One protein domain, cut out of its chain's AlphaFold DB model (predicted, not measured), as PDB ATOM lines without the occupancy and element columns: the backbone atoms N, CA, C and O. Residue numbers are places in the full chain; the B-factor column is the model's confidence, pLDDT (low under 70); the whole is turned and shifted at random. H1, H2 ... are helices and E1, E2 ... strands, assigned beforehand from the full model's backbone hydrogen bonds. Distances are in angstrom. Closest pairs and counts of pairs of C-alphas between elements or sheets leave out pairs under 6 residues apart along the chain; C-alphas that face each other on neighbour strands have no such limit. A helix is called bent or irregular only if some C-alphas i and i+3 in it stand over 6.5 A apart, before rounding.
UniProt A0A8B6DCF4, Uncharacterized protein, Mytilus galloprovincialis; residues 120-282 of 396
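AT A GLANCE: This is residues 120 to 282 of the 396 residues of an uncharacterized protein of Mytilus galloprovincialis (UniProt A0A8B6DCF4). A strongly twisted wall of four antiparallel strands, E1, E4, E3 and E2, has a small two-strand hairpin, E5 and E6, set off from one of its faces and near the middle of the whole, and the helices lie round the outside: H2 starts beside E1 and runs away from the sheet, H3 sits by E6, and H1 and H4 come near each other far from the sheet. Long stretches with no named element, residues 133 to 148, 175 to 188 and 252 to 269, join these parts, and the loop between E2 and E3 reaches out to one extreme. The printed part has 163 residues, with four named helices and six named strands in the order H1, E1, H2, E2, E3, E4, E5, E6, H3, H4; the class is mixed, helices and strands, with under half of the residues in named elements. The whole is compact, with a radius of gyration of the C-alphas of 16.5 A and spans of 46 by 44 by 27 A.

IN THESE COORDINATES: H1, residues 120 to 132, begins at C-alpha 120 at (-41.776, 38.854, 7.607) and is 20.3 A long; it is neither bent nor irregular, but only just: C-alphas 129 and 132 are 6.5 A apart. E1 holds residues 149 to 152. H2, residues 160 to 174, is the longest helix by residues and measures 20.8 A from C-alpha 160 at (-37.578, 20.450, 35.387). E2, residues 189 to 196, is 19.0 A long and bends by 66 degrees at residue 192. E3, residues 207 to 214, is 22.4 A long, and E4, residues 222 to 227, is 16.4 A long. E5 holds residues 232 to 234, E6 residues 238 to 241 and H3 residues 244 to 251. H4, residues 270 to 280, is 15.2 A long and ends at C-alpha 280 at (-50.138, 38.602, 17.214).

HOW THE PARTS SIT: The larger sheet runs E1, E4, E3, E2, with E1 and E2 as edge strands. E2, E3 and E4 form a meander, each strand the antiparallel neighbour of the one before; E2 and E3 are a hairpin, with N 195 and O 209 2.8 A apart, and E3 and E4 are another, with N 210 and O 224 2.9 A apart. E1 is antiparallel to E4 at 170 degrees, with N 151 and O 223 2.8 A apart. H2 is on this sheet but only grazes it, with its residues 160 to 163; the closest C-alphas of E1 and H2, those of Lys 149 and Val 160, are 5.6 A apart. Residues 189 to 190 of E2 pair antiparallel with residues 263 to 264. E5 and E6 are a hairpin, with N 232 and O 240 2.8 A apart, and residues 240 to 241 of E6 pair parallel with residues 256 to 257. The closest C-alphas of E6 and H3, those of Ser 241 and Thr 247, are 6.9 A apart. The closest of E5 and H4, those of Phe 233 and Thr 272, are 7.5 A apart. H1 and H4 are close but not clearly touching: the C-alphas of Gln 123 and Tyr 279 are 7.0 A apart, and the helices run the same way at a steep tilt of 64 degrees. Every O i to N i+4 pair is within hydrogen-bond range in H2, H3 and H4, and 7 of 9 are in H1.

THE WHOLE: The two C-alphas farthest apart, those of Asn 177 and Asn 202, are 51.3 A apart. The printed part has no cut; its long links are H1 to E1, H2 to E2 and H3 to H4. The mean pLDDT of the printed part of this predicted model is 75.8. It is under 70 in 50 residues, among them 120 to 136, 175 to 184, 198 to 205 and 270 to 282.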
ATOM      1  N   PRO A 120     -40.314  38.860   7.649       41.34
ATOM      2  CA  PRO A 120     -41.776  38.854   7.607       41.34
ATOM      3  C   PRO A 120     -42.358  37.665   6.835       41.34
ATOM      4  O   PRO A 120     -43.357  37.102   7.252       41.34
ATOM      5  N   VAL A 121     -41.740  37.238   5.730       38.34
ATOM      6  CA  VAL A 121     -42.242  36.136   4.889       38.34
ATOM      7  C   VAL A 121     -42.087  34.788   5.601       38.34
ATOM      8  O   VAL A 121     -42.991  33.957   5.536       38.34
ATOM      9  N   TRP A 122     -40.993  34.600   6.348       45.59
ATOM     10  CA  TRP A 122     -40.817  33.436   7.224       45.59
ATOM     11  C   TRP A 122     -41.872  33.413   8.343       45.59
ATOM     12  O   TRP A 122     -42.567  32.414   8.509       45.59
ATOM     13  N   GLN A 123     -42.093  34.541   9.032       45.28
ATOM     14  CA  GLN A 123     -43.156  34.669  10.044       45.28
ATOM     15  C   GLN A 123     -44.554  34.394   9.454       45.28
ATOM     16  O   GLN A 123     -45.374  33.685  10.034       45.28
ATOM     17  N   CYS A 124     -44.820  34.876   8.247       40.78
ATOM     18  CA  CYS A 124     -46.054  34.597   7.527       40.78
ATOM     19  C   CYS A 124     -46.248  33.093   7.241       40.78
ATOM     20  O   CYS A 124     -47.338  32.567   7.465       40.78
ATOM     21  N   PHE A 125     -45.209  32.375   6.806       43.78
ATOM     22  CA  PHE A 125     -45.282  30.929   6.554       43.78
ATOM     23  C   PHE A 125     -45.684  30.138   7.815       43.78
ATOM     24  O   PHE A 125     -46.631  29.349   7.773       43.78
ATOM     25  N   ILE A 126     -45.053  30.436   8.958       46.66
ATOM     26  CA  ILE A 126     -45.381  29.851  10.272       46.66
ATOM     27  C   ILE A 126     -46.852  30.102  10.651       46.66
ATOM     28  O   ILE A 126     -47.560  29.187  11.076       46.66
ATOM     29  N   ALA A 127     -47.354  31.323  10.443       46.94
ATOM     30  CA  ALA A 127     -48.745  31.671  10.742       46.94
ATOM     31  C   ALA A 127     -49.773  30.877   9.904       46.94
ATOM     32  O   ALA A 127     -50.906  30.688  10.352       46.94
ATOM     33  N   GLY A 128     -49.390  30.388   8.718       39.41
ATOM     34  CA  GLY A 128     -50.223  29.517   7.882       39.41
ATOM     35  C   GLY A 128     -50.384  28.096   8.438       39.41
ATOM     36  O   GLY A 128     -51.476  27.532   8.358       39.41
ATOM     37  N   LEU A 129     -49.332  27.540   9.047       43.59
ATOM     38  CA  LEU A 129     -49.348  26.216   9.689       43.59
ATOM     39  C   LEU A 129     -50.124  26.237  11.021       43.59
ATOM     40  O   LEU A 129     -50.894  25.323  11.326       43.59
ATOM     41  N   LEU A 130     -50.016  27.337  11.777       45.41
ATOM     42  CA  LEU A 130     -50.656  27.521  13.089       45.41
ATOM     43  C   LEU A 130     -52.198  27.609  13.069       45.41
ATOM     44  O   LEU A 130     -52.827  27.623  14.131       45.41
ATOM     45  N   CYS A 131     -52.852  27.592  11.901       38.69
ATOM     46  CA  CYS A 131     -54.309  27.434  11.834       38.69
ATOM     47  C   CYS A 131     -54.811  26.077  12.384       38.69
ATOM     48  O   CYS A 131     -55.989  25.974  12.731       38.69
ATOM     49  N   ASN A 132     -53.932  25.080  12.559       35.44
ATOM     50  CA  ASN A 132     -54.233  23.770  13.158       35.44
ATOM     51  C   ASN A 132     -53.942  23.685  14.675       35.44
ATOM     52  O   ASN A 132     -53.378  22.707  15.166       35.44
ATOM     53  N   SER A 133     -54.374  24.693  15.439       36.88
ATOM     54  CA  SER A 133     -54.590  24.640  16.902       36.88
ATOM     55  C   SER A 133     -53.472  24.069  17.799       36.88
ATOM     56  O   SER A 133     -53.767  23.645  18.916       36.88
ATOM     57  N   HIS A 134     -52.210  24.090  17.369       41.97
ATOM     58  CA  HIS A 134     -51.078  23.803  18.248       41.97
ATOM     59  C   HIS A 134     -50.704  25.070  19.017       41.97
ATOM     60  O   HIS A 134     -50.345  26.093  18.436       41.97
ATOM     61  N   GLN A 135     -50.833  25.021  20.346       51.16
ATOM     62  CA  GLN A 135     -50.164  26.002  21.196       51.16
ATOM     63  C   GLN A 135     -48.680  25.652  21.201       51.16
ATOM     64  O   GLN A 135     -48.342  24.487  21.396       51.16
ATOM     65  N   TRP A 136     -47.821  26.660  21.027       59.50
ATOM     66  CA  TRP A 136     -46.379  26.521  21.226       59.50
ATOM     67  C   TRP A 136     -46.095  25.744  22.524       59.50
ATOM     68  O   TRP A 136     -46.753  26.027  23.538       59.50
ATOM     69  N   PRO A 137     -45.153  24.785  22.515       72.19
ATOM     70  CA  PRO A 137     -44.801  24.033  23.704       72.19
ATOM     71  C   PRO A 137     -44.334  25.024  24.763       72.19
ATOM     72  O   PRO A 137     -43.518  25.905  24.496       72.19
ATOM     73  N   LYS A 138     -44.935  24.938  25.949       77.62
ATOM     74  CA  LYS A 138     -44.701  25.892  27.034       77.62
ATOM     75  C   LYS A 138     -43.532  25.383  27.864       77.62
ATOM     76  O   LYS A 138     -43.678  24.310  28.455       77.62
ATOM     77  N   PRO A 139     -42.410  26.116  27.944       85.25
ATOM     78  CA  PRO A 139     -41.355  25.748  28.864       85.25
ATOM     79  C   PRO A 139     -41.871  25.780  30.299       85.25
ATOM     80  O   PRO A 139     -42.610  26.684  30.692       85.25
ATOM     81  N   VAL A 140     -41.490  24.759  31.055       87.00
ATOM     82  CA  VAL A 140     -41.757  24.627  32.487       87.00
ATOM     83  C   VAL A 140     -40.696  25.386  33.278       87.00
ATOM     84  O   VAL A 140     -41.011  26.033  34.274       87.00
ATOM     85  N   TRP A 141     -39.449  25.341  32.803       85.88
ATOM     86  CA  TRP A 141     -38.307  25.997  33.423       85.88
ATOM     87  C   TRP A 141     -37.332  26.502  32.354       85.88
ATOM     88  O   TRP A 141     -36.901  25.734  31.495       85.88
ATOM     89  N   GLN A 142     -36.989  27.793  32.384       87.06
ATOM     90  CA  GLN A 142     -36.198  28.469  31.341       87.06
ATOM     91  C   GLN A 142     -36.703  28.153  29.920       87.06
ATOM     92  O   GLN A 142     -37.819  28.537  29.578       87.06
ATOM     93  N   CYS A 143     -35.909  27.469  29.091       88.50
ATOM     94  CA  CYS A 143     -36.281  27.025  27.744       88.50
ATOM     95  C   CYS A 143     -36.715  25.546  27.663       88.50
ATOM     96  O   CYS A 143     -36.963  25.059  26.565       88.50
ATOM     97  N   PHE A 144     -36.798  24.827  28.787       92.31
ATOM     98  CA  PHE A 144     -37.056  23.384  28.835       92.31
ATOM     99  C   PHE A 144     -38.534  23.045  29.053       92.31
ATOM    100  O   PHE A 144     -39.201  23.644  29.902       92.31
ATOM    101  N   ILE A 145     -39.041  22.062  28.310       90.75
ATOM    102  CA  ILE A 145     -40.432  21.583  28.392       90.75
ATOM    103  C   ILE A 145     -40.576  20.433  29.402       90.75
ATOM    104  O   ILE A 145     -39.583  19.843  29.831       90.75
ATOM    105  N   ALA A 146     -41.819  20.110  29.767       87.56
ATOM    106  CA  ALA A 146     -42.153  19.003  30.666       87.56
ATOM    107  C   ALA A 146     -41.521  17.665  30.224       87.56
ATOM    108  O   ALA A 146     -41.438  17.382  29.030       87.56
ATOM    109  N   GLY A 147     -41.088  16.848  31.184       87.94
ATOM    110  CA  GLY A 147     -40.365  15.593  30.944       87.94
ATOM    111  C   GLY A 147     -38.868  15.745  30.642       87.94
ATOM    112  O   GLY A 147     -38.187  14.739  30.450       87.94
ATOM    113  N   THR A 148     -38.335  16.971  30.624       92.75
ATOM    114  CA  THR A 148     -36.881  17.212  30.606       92.75
ATOM    115  C   THR A 148     -36.300  16.997  32.002       92.75
ATOM    116  O   THR A 148     -36.880  17.442  32.993       92.75
ATOM    117  N   LYS A 149     -35.108  16.405  32.100       93.38
ATOM    118  CA  LYS A 149     -34.318  16.416  33.342       93.38
ATOM    119  C   LYS A 149     -33.108  17.307  33.190       93.38
ATOM    120  O   LYS A 149     -32.520  17.383  32.117       93.38
ATOM    121  N   VAL A 150     -32.697  17.938  34.280       93.00
ATOM    122  CA  VAL A 150     -31.494  18.766  34.341       93.00
ATOM    123  C   VAL A 150     -30.582  18.323  35.476       93.00
ATOM    124  O   VAL A 150     -31.028  17.803  36.496       93.00
ATOM    125  N   CYS A 151     -29.285  18.527  35.285       90.88
ATOM    126  CA  CYS A 151     -28.241  18.244  36.253       90.88
ATOM    127  C   CYS A 151     -27.298  19.448  36.306       90.88
ATOM    128  O   CYS A 151     -26.515  19.680  35.384       90.88
ATOM    129  N   ILE A 152     -27.416  20.254  37.362       85.19
ATOM    130  CA  ILE A 152     -26.636  21.483  37.555       85.19
ATOM    131  C   ILE A 152     -25.378  21.135  38.361       85.19
ATOM    132  O   ILE A 152     -25.452  20.382  39.333       85.19
ATOM    133  N   GLY A 153     -24.212  21.612  37.917       75.12
ATOM    134  CA  GLY A 153     -22.927  21.295  38.553       75.12
ATOM    135  C   GLY A 153     -22.537  19.812  38.502       75.12
ATOM    136  O   GLY A 153     -21.649  19.398  39.241       75.12
ATOM    137  N   PHE A 154     -23.202  19.014  37.658       68.62
ATOM    138  CA  PHE A 154     -23.045  17.556  37.544       68.62
ATOM    139  C   PHE A 154     -23.321  16.758  38.837       68.62
ATOM    140  O   PHE A 154     -22.854  15.629  38.969       68.62
ATOM    141  N   VAL A 155     -24.093  17.319  39.778       76.44
ATOM    142  CA  VAL A 155     -24.345  16.700  41.093       76.44
ATOM    143  C   VAL A 155     -25.431  15.619  41.040       76.44
ATOM    144  O   VAL A 155     -25.203  14.491  41.471       76.44
ATOM    145  N   GLN A 156     -26.626  15.952  40.541       87.31
ATOM    146  CA  GLN A 156     -27.781  15.049  40.521       87.31
ATOM    147  C   GLN A 156     -28.767  15.430  39.407       87.31
ATOM    148  O   GLN A 156     -29.010  16.611  39.166       87.31
ATOM    149  N   TRP A 157     -29.366  14.420  38.770       90.62
ATOM    150  CA  TRP A 157     -30.470  14.582  37.822       90.62
ATOM    151  C   TRP A 157     -31.797  14.858  38.534       90.62
ATOM    152  O   TRP A 157     -32.174  14.125  39.449       90.62
ATOM    153  N   VAL A 158     -32.508  15.891  38.083       92.12
ATOM    154  CA  VAL A 158     -33.776  16.369  38.651       92.12
ATOM    155  C   VAL A 158     -34.723  16.773  37.516       92.12
ATOM    156  O   VAL A 158     -34.290  17.417  36.562       92.12
ATOM    157  N   ASP A 159     -36.006  16.419  37.601       92.25
ATOM    158  CA  ASP A 159     -37.017  16.815  36.607       92.25
ATOM    159  C   ASP A 159     -37.273  18.338  36.641       92.25
ATOM    160  O   ASP A 159     -37.334  18.948  37.717       92.25
ATOM    161  N   VAL A 160     -37.433  18.980  35.476       91.69
ATOM    162  CA  VAL A 160     -37.578  20.450  35.387       91.69
ATOM    163  C   VAL A 160     -38.828  20.981  36.092       91.69
ATOM    164  O   VAL A 160     -38.817  22.099  36.603       91.69
ATOM    165  N   GLU A 161     -39.882  20.171  36.195       91.25
ATOM    166  CA  GLU A 161     -41.087  20.432  36.983       91.25
ATOM    167  C   GLU A 161     -40.763  20.643  38.465       91.25
ATOM    168  O   GLU A 161     -41.303  21.549  39.104       91.25
ATOM    169  N   TYR A 162     -39.858  19.828  39.015       88.88
ATOM    170  CA  TYR A 162     -39.428  19.953  40.403       88.88
ATOM    171  C   TYR A 162     -38.537  21.183  40.590       88.88
ATOM    172  O   TYR A 162     -38.718  21.917  41.560       88.88
ATOM    173  N   VAL A 163     -37.627  21.463  39.648       87.00
ATOM    174  CA  VAL A 163     -36.776  22.668  39.693       87.00
ATOM    175  C   VAL A 163     -37.628  23.943  39.661       87.00
ATOM    176  O   VAL A 163     -37.467  24.801  40.529       87.00
ATOM    177  N   ALA A 164     -38.605  24.032  38.752       86.38
ATOM    178  CA  ALA A 164     -39.550  25.150  38.685       86.38
ATOM    179  C   ALA A 164     -40.386  25.301  39.970       86.38
ATOM    180  O   ALA A 164     -40.629  26.419  40.432       86.38
ATOM    181  N   LEU A 165     -40.807  24.188  40.581       85.81
ATOM    182  CA  LEU A 165     -41.525  24.209  41.856       85.81
ATOM    183  C   LEU A 165     -40.644  24.738  42.997       85.81
ATOM    184  O   LEU A 165     -41.101  25.591  43.761       85.81
ATOM    185  N   GLN A 166     -39.393  24.276  43.103       82.94
ATOM    186  CA  GLN A 166     -38.441  24.763  44.106       82.94
ATOM    187  C   GLN A 166     -38.144  26.252  43.922       82.94
ATOM    188  O   GLN A 166     -38.171  26.999  44.898       82.94
ATOM    189  N   GLU A 167     -37.941  26.710  42.685       80.62
ATOM    190  CA  GLU A 167     -37.724  28.127  42.391       80.62
ATOM    191  C   GLU A 167     -38.949  28.973  42.780       80.62
ATOM    192  O   GLU A 167     -38.816  29.972  43.483       80.62
ATOM    193  N   SER A 168     -40.163  28.522  42.442       82.69
ATOM    194  CA  SER A 168     -41.412  29.192  42.831       82.69
ATOM    195  C   SER A 168     -41.627  29.253  44.350       82.69
ATOM    196  O   SER A 168     -42.209  30.218  44.856       82.69
ATOM    197  N   ILE A 169     -41.198  28.229  45.096       81.19
ATOM    198  CA  ILE A 169     -41.233  28.226  46.567       81.19
ATOM    199  C   ILE A 169     -40.184  29.198  47.116       81.19
ATOM    200  O   ILE A 169     -40.509  30.003  47.986       81.19
ATOM    201  N   ALA A 170     -38.960  29.175  46.583       76.44
ATOM    202  CA  ALA A 170     -37.872  30.048  47.007       76.44
ATOM    203  C   ALA A 170     -38.197  31.533  46.770       76.44
ATOM    204  O   ALA A 170     -38.052  32.335  47.689       76.44
ATOM    205  N   GLN A 171     -38.733  31.887  45.596       75.38
ATOM    206  CA  GLN A 171     -39.219  33.237  45.280       75.38
ATOM    207  C   GLN A 171     -40.300  33.706  46.273       75.38
ATOM    208  O   GLN A 171     -40.260  34.836  46.754       75.38
ATOM    209  N   ARG A 172     -41.250  32.830  46.641       78.44
ATOM    210  CA  ARG A 172     -42.289  33.147  47.640       78.44
ATOM    211  C   ARG A 172     -41.735  33.296  49.057       78.44
ATOM    212  O   ARG A 172     -42.206  34.156  49.792       78.44
ATOM    213  N   ALA A 173     -40.754  32.480  49.439       76.12
ATOM    214  CA  ALA A 173     -40.128  32.526  50.760       76.12
ATOM    215  C   ALA A 173     -39.209  33.747  50.948       76.12
ATOM    216  O   ALA A 173     -39.063  34.239  52.063       76.12
ATOM    217  N   ALA A 174     -38.599  34.236  49.868       70.56
ATOM    218  CA  ALA A 174     -37.623  35.320  49.902       70.56
ATOM    219  C   ALA A 174     -38.252  36.736  49.881       70.56
ATOM    220  O   ALA A 174     -37.578  37.723  50.179       70.56
ATOM    221  N   GLY A 175     -39.558  36.845  49.603       66.06
ATOM    222  CA  GLY A 175     -40.315  38.100  49.658       66.06
ATOM    223  C   GLY A 175     -39.964  39.099  48.545       66.06
ATOM    224  O   GLY A 175     -39.219  38.794  47.620       66.06
ATOM    225  N   LEU A 176     -40.503  40.322  48.639       55.69
ATOM    226  CA  LEU A 176     -40.397  41.354  47.588       55.69
ATOM    227  C   LEU A 176     -38.959  41.774  47.220       55.69
ATOM    228  O   LEU A 176     -38.755  42.271  46.118       55.69
ATOM    229  N   ASN A 177     -37.984  41.564  48.111       52.31
ATOM    230  CA  ASN A 177     -36.588  41.987  47.923       52.31
ATOM    231  C   ASN A 177     -35.594  40.813  47.829       52.31
ATOM    232  O   ASN A 177     -34.389  41.038  47.736       52.31
ATOM    233  N   GLY A 178     -36.063  39.563  47.886       50.03
ATOM    234  CA  GLY A 178     -35.206  38.382  47.890       50.03
ATOM    235  C   GLY A 178     -35.117  37.722  46.517       50.03
ATOM    236  O   GLY A 178     -35.759  36.706  46.266       50.03
ATOM    237  N   TYR A 179     -34.311  38.283  45.617       46.31
ATOM    238  CA  TYR A 179     -34.106  37.701  44.289       46.31
ATOM    239  C   TYR A 179     -33.227  36.440  44.391       46.31
ATOM    240  O   TYR A 179     -32.032  36.518  44.670       46.31
ATOM    241  N   VAL A 180     -33.814  35.250  44.210       54.00
ATOM    242  CA  VAL A 180     -33.083  33.968  44.284       54.00
ATOM    243  C   VAL A 180     -32.471  33.642  42.920       54.00
ATOM    244  O   VAL A 180     -32.879  32.714  42.230       54.00
ATOM    245  N   GLU A 181     -31.454  34.412  42.547       56.56
ATOM    246  CA  GLU A 181     -30.798  34.433  41.226       56.56
ATOM    247  C   GLU A 181     -29.984  33.167  40.870       56.56
ATOM    248  O   GLU A 181     -29.216  33.155  39.917       56.56
ATOM    249  N   ARG A 182     -30.109  32.072  41.632       59.38
ATOM    250  CA  ARG A 182     -29.099  30.993  41.648       59.38
ATOM    251  C   ARG A 182     -28.912  30.255  40.318       59.38
ATOM    252  O   ARG A 182     -27.850  29.669  40.130       59.38
ATOM    253  N   TYR A 183     -29.913  30.253  39.433       64.38
ATOM    254  CA  TYR A 183     -29.884  29.459  38.194       64.38
ATOM    255  C   TYR A 183     -30.464  30.158  36.953       64.38
ATOM    256  O   TYR A 183     -30.523  29.534  35.891       64.38
ATOM    257  N   VAL A 184     -30.890  31.420  37.048       67.56
ATOM    258  CA  VAL A 184     -31.501  32.137  35.917       67.56
ATOM    259  C   VAL A 184     -30.409  32.555  34.933       67.56
ATOM    260  O   VAL A 184     -29.514  33.300  35.308       67.56
ATOM    261  N   ALA A 185     -30.501  32.123  33.672       78.38
ATOM    262  CA  ALA A 185     -29.669  32.646  32.588       78.38
ATOM    263  C   ALA A 185     -30.463  33.721  31.810       78.38
ATOM    264  O   ALA A 185     -31.196  33.376  30.871       78.38
ATOM    265  N   PRO A 186     -30.409  35.016  32.196       75.44
ATOM    266  CA  PRO A 186     -31.227  36.074  31.594       75.44
ATOM    267  C   PRO A 186     -30.992  36.205  30.086       75.44
ATOM    268  O   PRO A 186     -31.953  36.341  29.331       75.44
ATOM    269  N   ASN A 187     -29.741  36.063  29.641       82.31
ATOM    270  CA  ASN A 187     -29.338  36.182  28.238       82.31
ATOM    271  C   ASN A 187     -29.364  34.838  27.474       82.31
ATOM    272  O   ASN A 187     -28.982  34.782  26.303       82.31
ATOM    273  N   GLY A 188     -29.847  33.769  28.119       88.12
ATOM    274  CA  GLY A 188     -29.975  32.426  27.555       88.12
ATOM    275  C   GLY A 188     -28.822  31.472  27.878       88.12
ATOM    276  O   GLY A 188     -27.775  31.848  28.397       88.12
ATOM    277  N   LEU A 189     -29.041  30.199  27.555       92.62
ATOM    278  CA  LEU A 189     -28.122  29.091  27.803       92.62
ATOM    279  C   LEU A 189     -27.351  28.754  26.524       92.62
ATOM    280  O   LEU A 189     -27.948  28.366  25.520       92.62
ATOM    281  N   ARG A 190     -26.023  28.876  26.550       94.69
ATOM    282  CA  ARG A 190     -25.151  28.534  25.419       94.69
ATOM    283  C   ARG A 190     -24.862  27.039  25.412       94.69
ATOM    284  O   ARG A 190     -24.304  26.521  26.378       94.69
ATOM    285  N   LEU A 191     -25.192  26.362  24.319       95.75
ATOM    286  CA  LEU A 191     -24.889  24.949  24.117       95.75
ATOM    287  C   LEU A 191     -23.385  24.752  23.877       95.75
ATOM    288  O   LEU A 191     -22.804  25.391  23.004       95.75
ATOM    289  N   ILE A 192     -22.754  23.859  24.632       95.12
ATOM    290  CA  ILE A 192     -21.335  23.495  24.513       95.12
ATOM    291  C   ILE A 192     -21.186  22.173  23.757       95.12
ATOM    292  O   ILE A 192     -20.373  22.072  22.841       95.12
ATOM    293  N   GLU A 193     -21.962  21.157  24.139       95.12
ATOM    294  CA  GLU A 193     -21.791  19.783  23.661       95.12
ATOM    295  C   GLU A 193     -23.144  19.073  23.510       95.12
ATOM    296  O   GLU A 193     -24.064  19.279  24.303       95.12
ATOM    297  N   ILE A 194     -23.241  18.206  22.498       94.31
ATOM    298  CA  ILE A 194     -24.393  17.343  22.223       94.31
ATOM    299  C   ILE A 194     -23.922  15.889  22.301       94.31
ATOM    300  O   ILE A 194     -23.169  15.436  21.438       94.31
ATOM    301  N   ARG A 195     -24.394  15.131  23.296       92.25
ATOM    302  CA  ARG A 195     -24.147  13.687  23.420       92.25
ATOM    303  C   ARG A 195     -25.427  12.912  23.152       92.25
ATOM    304  O   ARG A 195     -26.415  13.045  23.866       92.25
ATOM    305  N   LYS A 196     -25.404  12.075  22.117       83.00
ATOM    306  CA  LYS A 196     -26.489  11.132  21.821       83.00
ATOM    307  C   LYS A 196     -26.207   9.817  22.536       83.00
ATOM    308  O   LYS A 196     -25.072   9.342  22.497       83.00
ATOM    309  N   PHE A 197     -27.221   9.219  23.152       73.62
ATOM    310  CA  PHE A 197     -27.097   7.847  23.633       73.62
ATOM    311  C   PHE A 197     -26.939   6.890  22.448       73.62
ATOM    312  O   PHE A 197     -27.596   7.049  21.417       73.62
ATOM    313  N   ALA A 198     -26.070   5.888  22.597       57.81
ATOM    314  CA  ALA A 198     -26.034   4.770  21.666       57.81
ATOM    315  C   ALA A 198     -27.366   4.012  21.763       57.81
ATOM    316  O   ALA A 198     -27.828   3.705  22.862       57.81
ATOM    317  N   GLN A 199     -27.980   3.743  20.613       55.19
ATOM    318  CA  GLN A 199     -29.310   3.151  20.511       55.19
ATOM    319  C   GLN A 199     -29.270   1.655  20.856       55.19
ATOM    320  O   GLN A 199     -29.204   0.795  19.980       55.19
ATOM    321  N   LEU A 200     -29.269   1.361  22.156       53.16
ATOM    322  CA  LEU A 200     -29.506   0.029  22.699       53.16
ATOM    323  C   LEU A 200     -31.017  -0.232  22.705       53.16
ATOM    324  O   LEU A 200     -31.749   0.272  23.553       53.16
ATOM    325  N   ASP A 201     -31.423  -1.039  21.726       46.72
ATOM    326  CA  ASP A 201     -32.742  -1.637  21.516       46.72
ATOM    327  C   ASP A 201     -33.893  -0.726  21.035       46.72
ATOM    328  O   ASP A 201     -33.915   0.495  21.184       46.72
ATOM    329  N   ASN A 202     -34.859  -1.367  20.365       50.88
ATOM    330  CA  ASN A 202     -35.948  -0.759  19.585       50.88
ATOM    331  C   ASN A 202     -37.083  -0.165  20.449       50.88
ATOM    332  O   ASN A 202     -38.255  -0.490  20.251       50.88
ATOM    333  N   ILE A 203     -36.764   0.707  21.409       51.91
ATOM    334  CA  ILE A 203     -37.763   1.432  22.210       51.91
ATOM    335  C   ILE A 203     -37.637   2.939  21.947       51.91
ATOM    336  O   ILE A 203     -36.566   3.532  22.030       51.91
ATOM    337  N   SER A 204     -38.759   3.552  21.574       53.34
ATOM    338  CA  SER A 204     -38.851   4.761  20.744       53.34
ATOM    339  C   SER A 204     -38.600   6.106  21.445       53.34
ATOM    340  O   SER A 204     -39.186   7.109  21.046       53.34
ATOM    341  N   ASN A 205     -37.741   6.156  22.464       59.31
ATOM    342  CA  ASN A 205     -37.407   7.389  23.183       59.31
ATOM    343  C   ASN A 205     -35.927   7.742  22.989       59.31
ATOM    344  O   ASN A 205     -35.104   7.555  23.884       59.31
ATOM    345  N   SER A 206     -35.593   8.277  21.813       80.62
ATOM    346  CA  SER A 206     -34.264   8.827  21.526       80.62
ATOM    347  C   SER A 206     -34.009  10.065  22.393       80.62
ATOM    348  O   SER A 206     -34.386  11.181  22.033       80.62
ATOM    349  N   LEU A 207     -33.388   9.864  23.554       88.38
ATOM    350  CA  LEU A 207     -32.938  10.937  24.437       88.38
ATOM    351  C   LEU A 207     -31.578  11.486  23.980       88.38
ATOM    352  O   LEU A 207     -30.749  10.781  23.396       88.38
ATOM    353  N   VAL A 208     -31.339  12.760  24.275       92.31
ATOM    354  CA  VAL A 208     -30.080  13.464  24.028       92.31
ATOM    355  C   VAL A 208     -29.658  14.221  25.287       92.31
ATOM    356  O   VAL A 208     -30.483  14.819  25.980       92.31
ATOM    357  N   HIS A 209     -28.361  14.173  25.593       93.88
ATOM    358  CA  HIS A 209     -27.722  14.963  26.643       93.88
ATOM    359  C   HIS A 209     -27.116  16.223  26.029       93.88
ATOM    360  O   HIS A 209     -26.250  16.151  25.154       93.88
ATOM    361  N   LEU A 210     -27.582  17.379  26.486       95.12
ATOM    362  CA  LEU A 210     -27.165  18.697  26.024       95.12
ATOM    363  C   LEU A 210     -26.454  19.432  27.161       95.12
ATOM    364  O   LEU A 210     -27.032  19.640  28.226       95.12
ATOM    365  N   TYR A 211     -25.204  19.823  26.939       94.56
ATOM    366  CA  TYR A 211     -24.374  20.495  27.938       94.56
ATOM    367  C   TYR A 211     -24.415  21.998  27.694       94.56
ATOM    368  O   TYR A 211     -24.023  22.446  26.620       94.56
ATOM    369  N   PHE A 212     -24.847  22.777  28.681       93.88
ATOM    370  CA  PHE A 212     -24.993  24.225  28.581       93.88
ATOM    371  C   PHE A 212     -24.126  24.975  29.593       93.88
ATOM    372  O   PHE A 212     -23.865  24.504  30.704       93.88
ATOM    373  N   THR A 213     -23.758  26.196  29.218       92.12
ATOM    374  CA  THR A 213     -23.182  27.207  30.106       92.12
ATOM    375  C   THR A 213     -24.000  28.496  30.051       92.12
ATOM    376  O   THR A 213     -24.688  28.769  29.065       92.12
ATOM    377  N   SER A 214     -23.942  29.269  31.129       88.31
ATOM    378  CA  SER A 214     -24.552  30.595  31.239       88.31
ATOM    379  C   SER A 214     -23.476  31.661  31.046       88.31
ATOM    380  O   SER A 214     -22.296  31.405  31.283       88.31
ATOM    381  N   ASP A 215     -23.863  32.860  30.627       83.50
ATOM    382  CA  ASP A 215     -22.969  34.021  30.615       83.50
ATOM    383  C   ASP A 215     -22.910  34.749  31.971       83.50
ATOM    384  O   ASP A 215     -22.063  35.621  32.166       83.50
ATOM    385  N   VAL A 216     -23.762  34.359  32.927       82.88
ATOM    386  CA  VAL A 216     -23.736  34.852  34.309       82.88
ATOM    387  C   VAL A 216     -22.461  34.366  35.018       82.88
ATOM    388  O   VAL A 216     -22.240  33.153  35.117       82.88
ATOM    389  N   PRO A 217     -21.624  35.271  35.565       75.50
ATOM    390  CA  PRO A 217     -20.429  34.888  36.307       75.50
ATOM    391  C   PRO A 217     -20.750  33.947  37.472       75.50
ATOM    392  O   PRO A 217     -21.737  34.133  38.175       75.50
ATOM    393  N   GLN A 218     -19.877  32.966  37.715       77.06
ATOM    394  CA  GLN A 218     -19.983  31.984  38.810       77.06
ATOM    395  C   GLN A 218     -21.167  30.997  38.714       77.06
ATOM    396  O   GLN A 218     -21.235  30.071  39.526       77.06
ATOM    397  N   GLN A 219     -22.062  31.114  37.723       80.00
ATOM    398  CA  GLN A 219     -23.115  30.122  37.510       80.00
ATOM    399  C   GLN A 219     -22.513  28.788  37.037       80.00
ATOM    400  O   GLN A 219     -21.662  28.738  36.150       80.00
ATOM    401  N   GLN A 220     -22.960  27.682  37.635       83.62
ATOM    402  CA  GLN A 220     -22.497  26.346  37.260       83.62
ATOM    403  C   GLN A 220     -23.036  25.924  35.887       83.62
ATOM    404  O   GLN A 220     -24.202  26.162  35.563       83.62
ATOM    405  N   ASN A 221     -22.205  25.213  35.120       89.25
ATOM    406  CA  ASN A 221     -22.644  24.511  33.914       89.25
ATOM    407  C   ASN A 221     -23.742  23.490  34.253       89.25
ATOM    408  O   ASN A 221     -23.770  22.921  35.350       89.25
ATOM    409  N   MET A 222     -24.623  23.231  33.291       90.62
ATOM    410  CA  MET A 222     -25.725  22.281  33.434       90.62
ATOM    411  C   MET A 222     -25.749  21.279  32.282       90.62
ATOM    412  O   MET A 222     -25.367  21.602  31.161       90.62
ATOM    413  N   CYS A 223     -26.228  20.069  32.547       93.00
ATOM    414  CA  CYS A 223     -26.614  19.107  31.521       93.00
ATOM    415  C   CYS A 223     -28.139  18.981  31.495       93.00
ATOM    416  O   CYS A 223     -28.758  18.998  32.559       93.00
ATOM    417  N   ALA A 224     -28.738  18.827  30.316       94.19
ATOM    418  CA  ALA A 224     -30.152  18.515  30.149       94.19
ATOM    419  C   ALA A 224     -30.328  17.195  29.389       94.19
ATOM    420  O   ALA A 224     -29.755  17.014  28.316       94.19
ATOM    421  N   GLU A 225     -31.143  16.297  29.931       94.38
ATOM    422  CA  GLU A 225     -31.640  15.088  29.281       94.38
ATOM    423  C   GLU A 225     -33.030  15.402  28.735       94.38
ATOM    424  O   GLU A 225     -33.976  15.623  29.494       94.38
ATOM    425  N   CYS A 226     -33.136  15.465  27.413       93.06
ATOM    426  CA  CYS A 226     -34.362  15.809  26.701       93.06
ATOM    427  C   CYS A 226     -34.570  14.871  25.508       93.06
ATOM    428  O   CYS A 226     -33.668  14.128  25.118       93.06
ATOM    429  N   THR A 227     -35.768  14.879  24.932       92.06
ATOM    430  CA  THR A 227     -36.055  14.128  23.708       92.06
ATOM    431  C   THR A 227     -35.383  14.782  22.497       92.06
ATOM    432  O   THR A 227     -35.123  15.986  22.474       92.06
ATOM    433  N   ILE A 228     -35.064  13.989  21.471       91.88
ATOM    434  CA  ILE A 228     -34.317  14.454  20.292       91.88
ATOM    435  C   ILE A 228     -35.028  15.576  19.504       91.88
ATOM    436  O   ILE A 228     -34.375  16.405  18.865       91.88
ATOM    437  N   ASP A 229     -36.354  15.617  19.594       91.50
ATOM    438  CA  ASP A 229     -37.277  16.587  19.004       91.50
ATOM    439  C   ASP A 229     -37.542  17.817  19.890       91.50
ATOM    440  O   ASP A 229     -38.352  18.665  19.509       91.50
ATOM    441  N   HIS A 230     -36.895  17.943  21.055       92.69
ATOM    442  CA  HIS A 230     -37.110  19.063  21.972       92.69
ATOM    443  C   HIS A 230     -36.817  20.415  21.274       92.69
ATOM    444  O   HIS A 230     -35.688  20.643  20.825       92.69
ATOM    445  N   PRO A 231     -37.796  21.340  21.193       92.62
ATOM    446  CA  PRO A 231     -37.640  22.615  20.502       92.62
ATOM    447  C   PRO A 231     -37.029  23.690  21.406       92.62
ATOM    448  O   PRO A 231     -37.547  24.001  22.478       92.62
ATOM    449  N   PHE A 232     -35.958  24.315  20.932       92.75
ATOM    450  CA  PHE A 232     -35.289  25.455  21.554       92.75
ATOM    451  C   PHE A 232     -35.455  26.702  20.684       92.75
ATOM    452  O   PHE A 232     -35.393  26.616  19.460       92.75
ATOM    453  N   PHE A 233     -35.613  27.878  21.291       90.12
ATOM    454  CA  PHE A 233     -35.542  29.139  20.554       90.12
ATOM    455  C   PHE A 233     -34.121  29.699  20.640       90.12
ATOM    456  O   PHE A 233     -33.691  30.130  21.706       90.12
ATOM    457  N   VAL A 234     -33.388  29.695  19.532       90.06
ATOM    458  CA  VAL A 234     -31.984  30.114  19.478       90.06
ATOM    459  C   VAL A 234     -31.860  31.569  19.023       90.06
ATOM    460  O   VAL A 234     -32.452  31.982  18.020       90.06
ATOM    461  N   LYS A 235     -31.051  32.350  19.746       88.12
ATOM    462  CA  LYS A 235     -30.729  33.754  19.441       88.12
ATOM    463  C   LYS A 235     -30.267  33.911  17.987       88.12
ATOM    464  O   LYS A 235     -29.366  33.211  17.538       88.12
ATOM    465  N   GLY A 236     -30.907  34.803  17.230       84.50
ATOM    466  CA  GLY A 236     -30.611  35.045  15.808       84.50
ATOM    467  C   GLY A 236     -30.977  33.928  14.808       84.50
ATOM    468  O   GLY A 236     -31.072  34.220  13.617       84.50
ATOM    469  N   LYS A 237     -31.231  32.691  15.260       84.94
ATOM    470  CA  LYS A 237     -31.481  31.494  14.423       84.94
ATOM    471  C   LYS A 237     -32.937  31.003  14.478       84.94
ATOM    472  O   LYS A 237     -33.380  30.288  13.583       84.94
ATOM    473  N   GLY A 238     -33.706  31.421  15.486       86.69
ATOM    474  CA  GLY A 238     -35.102  31.023  15.674       86.69
ATOM    475  C   GLY A 238     -35.235  29.605  16.229       86.69
ATOM    476  O   GLY A 238     -34.369  29.132  16.965       86.69
ATOM    477  N   TRP A 239     -36.332  28.922  15.907       87.31
ATOM    478  CA  TRP A 239     -36.592  27.571  16.407       87.31
ATOM    479  C   TRP A 239     -35.560  26.567  15.899       87.31
ATOM    480  O   TRP A 239     -35.288  26.514  14.701       87.31
ATOM    481  N   CYS A 240     -34.988  25.789  16.816       91.50
ATOM    482  CA  CYS A 240     -33.988  24.766  16.550       91.50
ATOM    483  C   CYS A 240     -34.249  23.505  17.384       91.50
ATOM    484  O   CYS A 240     -34.749  23.591  18.503       91.50
ATOM    485  N   SER A 241     -33.857  22.339  16.880       93.88
ATOM    486  CA  SER A 241     -33.852  21.080  17.641       93.88
ATOM    487  C   SER A 241     -32.778  20.126  17.113       93.88
ATOM    488  O   SER A 241     -32.166  20.374  16.069       93.88
ATOM    489  N   ASN A 242     -32.497  19.039  17.834       93.06
ATOM    490  CA  ASN A 242     -31.506  18.062  17.377       93.06
ATOM    491  C   ASN A 242     -32.048  17.162  16.241       93.06
ATOM    492  O   ASN A 242     -31.254  16.673  15.434       93.06
ATOM    493  N   ASP A 243     -33.370  16.974  16.154       91.00
ATOM    494  CA  ASP A 243     -34.078  16.411  14.997       91.00
ATOM    495  C   ASP A 243     -35.225  17.343  14.546       91.00
ATOM    496  O   ASP A 243     -36.340  17.260  15.070       91.00
ATOM    497  N   PRO A 244     -34.970  18.239  13.574       90.06
ATOM    498  CA  PRO A 244     -35.975  19.184  13.087       90.06
ATOM    499  C   PRO A 244     -37.201  18.541  12.440       90.06
ATOM    500  O   PRO A 244     -38.293  19.099  12.530       90.06
ATOM    501  N   VAL A 245     -37.032  17.376  11.806       87.12
ATOM    502  CA  VAL A 245     -38.120  16.678  11.108       87.12
ATOM    503  C   VAL A 245     -39.087  16.091  12.129       87.12
ATOM    504  O   VAL A 245     -40.300  16.249  11.991       87.12
ATOM    505  N   LEU A 246     -38.561  15.476  13.191       86.31
ATOM    506  CA  LEU A 246     -39.390  14.953  14.274       86.31
ATOM    507  C   LEU A 246     -40.076  16.084  15.062       86.31
ATOM    508  O   LEU A 246     -41.253  15.966  15.401       86.31
ATOM    509  N   THR A 247     -39.402  17.221  15.277       87.19
ATOM    510  CA  THR A 247     -40.015  18.402  15.914       87.19
ATOM    511  C   THR A 247     -41.163  18.993  15.094       87.19
ATOM    512  O   THR A 247     -42.197  19.351  15.665       87.19
ATOM    513  N   GLU A 248     -41.032  19.068  13.767       84.69
ATOM    514  CA  GLU A 248     -42.124  19.534  12.908       84.69
ATOM    515  C   GLU A 248     -43.319  18.568  12.959       84.69
ATOM    516  O   GLU A 248     -44.460  19.014  13.083       84.69
ATOM    517  N   GLN A 249     -43.067  17.254  12.965       84.00
ATOM    518  CA  GLN A 249     -44.112  16.230  13.080       84.00
ATOM    519  C   GLN A 249     -44.836  16.251  14.436       84.00
ATOM    520  O   GLN A 249     -46.057  16.098  14.472       84.00
ATOM    521  N   HIS A 250     -44.114  16.442  15.545       82.31
ATOM    522  CA  HIS A 250     -44.685  16.388  16.896       82.31
ATOM    523  C   HIS A 250     -45.307  17.707  17.373       82.31
ATOM    524  O   HIS A 250     -46.317  17.677  18.076       82.31
ATOM    525  N   TYR A 251     -44.738  18.861  17.007       77.94
ATOM    526  CA  TYR A 251     -45.182  20.171  17.509       77.94
ATOM    527  C   TYR A 251     -45.779  21.086  16.433       77.94
ATOM    528  O   TYR A 251     -46.342  22.128  16.774       77.94
ATOM    529  N   GLY A 252     -45.655  20.745  15.144       77.38
ATOM    530  CA  GLY A 252     -46.020  21.636  14.037       77.38
ATOM    531  C   GLY A 252     -45.082  22.839  13.887       77.38
ATOM    532  O   GLY A 252     -45.487  23.866  13.342       77.38
ATOM    533  N   ILE A 253     -43.855  22.738  14.414       80.12
ATOM    534  CA  ILE A 253     -42.848  23.804  14.410       80.12
ATOM    535  C   ILE A 253     -41.714  23.400  13.464       80.12
ATOM    536  O   ILE A 253     -40.954  22.495  13.811       80.12
ATOM    537  N   PRO A 254     -41.547  24.060  12.306       80.75
ATOM    538  CA  PRO A 254     -40.362  23.862  11.489       80.75
ATOM    539  C   PRO A 254     -39.153  24.483  12.200       80.75
ATOM    540  O   PRO A 254     -39.138  25.673  12.535       80.75
ATOM    541  N   CYS A 255     -38.140  23.654  12.431       83.62
ATOM    542  CA  CYS A 255     -36.914  24.012  13.134       83.62
ATOM    543  C   CYS A 255     -35.712  24.051  12.181       83.62
ATOM    544  O   CYS A 255     -35.655  23.333  11.186       83.62
ATOM    545  N   ASN A 256     -34.702  24.844  12.531       90.06
ATOM    546  CA  ASN A 256     -33.337  24.641  12.059       90.06
ATOM    547  C   ASN A 256     -32.653  23.552  12.911       90.06
ATOM    548  O   ASN A 256     -33.157  23.135  13.956       90.06
ATOM    549  N   ARG A 257     -31.478  23.083  12.493       92.06
ATOM    550  CA  ARG A 257     -30.700  22.126  13.287       92.06
ATOM    551  C   ARG A 257     -29.986  22.833  14.445       92.06
ATOM    552  O   ARG A 257     -29.365  23.874  14.244       92.06
ATOM    553  N   LEU A 258     -30.081  22.263  15.645       94.62
ATOM    554  CA  LEU A 258     -29.368  22.720  16.838       94.62
ATOM    555  C   LEU A 258     -27.881  22.342  16.749       94.62
ATOM    556  O   LEU A 258     -27.543  21.199  16.432       94.62
ATOM    557  N   GLU A 259     -27.002  23.301  17.032       94.12
ATOM    558  CA  GLU A 259     -25.550  23.201  16.858       94.12
ATOM    559  C   GLU A 259     -24.802  23.754  18.079       94.12
ATOM    560  O   GLU A 259     -25.328  24.548  18.858       94.12
ATOM    561  N   THR A 260     -23.551  23.334  18.275       95.31
ATOM    562  CA  THR A 260     -22.735  23.848  19.381       95.31
ATOM    563  C   THR A 260     -22.484  25.351  19.221       95.31
ATOM    564  O   THR A 260     -22.304  25.864  18.118       95.31
ATOM    565  N   ASN A 261     -22.446  26.058  20.350       94.19
ATOM    566  CA  ASN A 261     -22.457  27.517  20.510       94.19
ATOM    567  C   ASN A 261     -23.803  28.230  20.278       94.19
ATOM    568  O   ASN A 261     -23.876  29.425  20.587       94.19
ATOM    569  N   ASP A 262     -24.865  27.541  19.834       95.00
ATOM    570  CA  ASP A 262     -26.223  28.106  19.811       95.00
ATOM    571  C   ASP A 262     -26.634  28.574  21.227       95.00
ATOM    572  O   ASP A 262     -26.392  27.885  22.222       95.00
ATOM    573  N   VAL A 263     -27.257  29.754  21.333       94.12
ATOM    574  CA  VAL A 263     -27.737  30.324  22.608       94.12
ATOM    575  C   VAL A 263     -29.254  30.198  22.696       94.12
ATOM    576  O   VAL A 263     -29.981  30.924  22.017       94.12
ATOM    577  N   CYS A 264     -29.726  29.285  23.542       92.38
ATOM    578  CA  CYS A 264     -31.137  29.007  23.788       92.38
ATOM    579  C   CYS A 264     -31.744  30.058  24.730       92.38
ATOM    580  O   CYS A 264     -31.346  30.177  25.888       92.38
ATOM    581  N   LEU A 265     -32.718  30.821  24.241       88.25
ATOM    582  CA  LEU A 265     -33.354  31.924  24.956       88.25
ATOM    583  C   LEU A 265     -34.569  31.465  25.774       88.25
ATOM    584  O   LEU A 265     -35.342  30.600  25.359       88.25
ATOM    585  N   GLN A 266     -34.768  32.100  26.930       83.00
ATOM    586  CA  GLN A 266     -35.966  31.927  27.755       83.00
ATOM    587  C   GLN A 266     -37.184  32.668  27.155       83.00
ATOM    588  O   GLN A 266     -36.999  33.716  26.537       83.00
ATOM    589  N   PRO A 267     -38.437  32.210  27.375       74.06
ATOM    590  CA  PRO A 267     -39.652  32.836  26.831       74.06
ATOM    591  C   PRO A 267     -39.834  34.324  27.150       74.06
ATOM    592  O   PRO A 267     -40.475  35.037  26.380       74.06
ATOM    593  N   SER A 268     -39.281  34.775  28.275       66.56
ATOM    594  CA  SER A 268     -39.302  36.147  28.798       66.56
ATOM    595  C   SER A 268     -38.255  37.084  28.178       66.56
ATOM    596  O   SER A 268     -38.261  38.272  28.491       66.56
ATOM    597  N   HIS A 269     -37.363  36.590  27.315       70.56
ATOM    598  CA  HIS A 269     -36.361  37.423  26.648       70.56
ATOM    599  C   HIS A 269     -37.022  38.414  25.663       70.56
ATOM    600  O   HIS A 269     -38.116  38.174  25.137       70.56
ATOM    601  N   SER A 270     -36.364  39.542  25.377       65.00
ATOM    602  CA  SER A 270     -36.882  40.546  24.434       65.00
ATOM    603  C   SER A 270     -37.071  39.952  23.035       65.00
ATOM    604  O   SER A 270     -38.178  39.970  22.512       65.00
ATOM    605  N   GLU A 271     -36.045  39.305  22.476       64.94
ATOM    606  CA  GLU A 271     -36.097  38.678  21.138       64.94
ATOM    607  C   GLU A 271     -37.175  37.574  20.987       64.94
ATOM    608  O   GLU A 271     -37.750  37.407  19.904       64.94
ATOM    609  N   THR A 272     -37.506  36.835  22.056       60.62
ATOM    610  CA  THR A 272     -38.600  35.836  22.047       60.62
ATOM    611  C   THR A 272     -39.974  36.491  22.179       60.62
ATOM    612  O   THR A 272     -40.973  35.971  21.679       60.62
ATOM    613  N   THR A 273     -40.039  37.658  22.823       55.69
ATOM    614  CA  THR A 273     -41.271  38.436  22.990       55.69
ATOM    615  C   THR A 273     -41.587  39.266  21.743       55.69
ATOM    616  O   THR A 273     -42.729  39.256  21.294       55.69
ATOM    617  N   GLU A 274     -40.591  39.913  21.133       50.19
ATOM    618  CA  GLU A 274     -40.715  40.707  19.899       50.19
ATOM    619  C   GLU A 274     -41.128  39.869  18.693       50.19
ATOM    620  O   GLU A 274     -41.887  40.326  17.836       50.19
ATOM    621  N   THR A 275     -40.670  38.618  18.615       51.53
ATOM    622  CA  THR A 275     -41.206  37.690  17.619       51.53
ATOM    623  C   THR A 275     -42.681  37.412  17.906       51.53
ATOM    624  O   THR A 275     -43.506  37.601  17.011       51.53
ATOM    625  N   ARG A 276     -43.054  37.062  19.146       46.72
ATOM    626  CA  ARG A 276     -44.451  36.775  19.524       46.72
ATOM    627  C   ARG A 276     -45.410  37.951  19.288       46.72
ATOM    628  O   ARG A 276     -46.509  37.727  18.788       46.72
ATOM    629  N   THR A 277     -45.013  39.187  19.588       40.59
ATOM    630  CA  THR A 277     -45.860  40.375  19.365       40.59
ATOM    631  C   THR A 277     -46.052  40.686  17.881       40.59
ATOM    632  O   THR A 277     -47.173  41.000  17.482       40.59
ATOM    633  N   ASN A 278     -45.024  40.510  17.041       43.28
ATOM    634  CA  ASN A 278     -45.178  40.611  15.584       43.28
ATOM    635  C   ASN A 278     -46.150  39.549  15.028       43.28
ATOM    636  O   ASN A 278     -46.955  39.861  14.152       43.28
ATOM    637  N   TYR A 279     -46.148  38.322  15.568       45.25
ATOM    638  CA  TYR A 279     -47.122  37.284  15.192       45.25
ATOM    639  C   TYR A 279     -48.572  37.633  15.580       45.25
ATOM    640  O   TYR A 279     -49.497  37.378  14.803       45.25
ATOM    641  N   ASP A 280     -48.793  38.225  16.756       41.31
ATOM    642  CA  ASP A 280     -50.138  38.602  17.214       41.31
ATOM    643  C   ASP A 280     -50.696  39.849  16.495       41.31
ATOM    644  O   ASP A 280     -51.916  40.039  16.454       41.31
ATOM    645  N   GLN A 281     -49.843  40.666  15.862       43.03
ATOM    646  CA  GLN A 281     -50.236  41.916  15.194       43.03
ATOM    647  C   GLN A 281     -50.697  41.758  13.726       43.03
ATOM    648  O   GLN A 281     -51.103  42.738  13.100       43.03
ATOM    649  N   PHE A 282     -50.739  40.538  13.174       41.47
ATOM    650  CA  PHE A 282     -51.304  40.307  11.837       41.47
ATOM    651  C   PHE A 282     -52.832  40.445  11.809       41.47
ATOM    652  O   PHE A 282     -53.564  39.669  12.440       41.47
TER     653      PHE A 282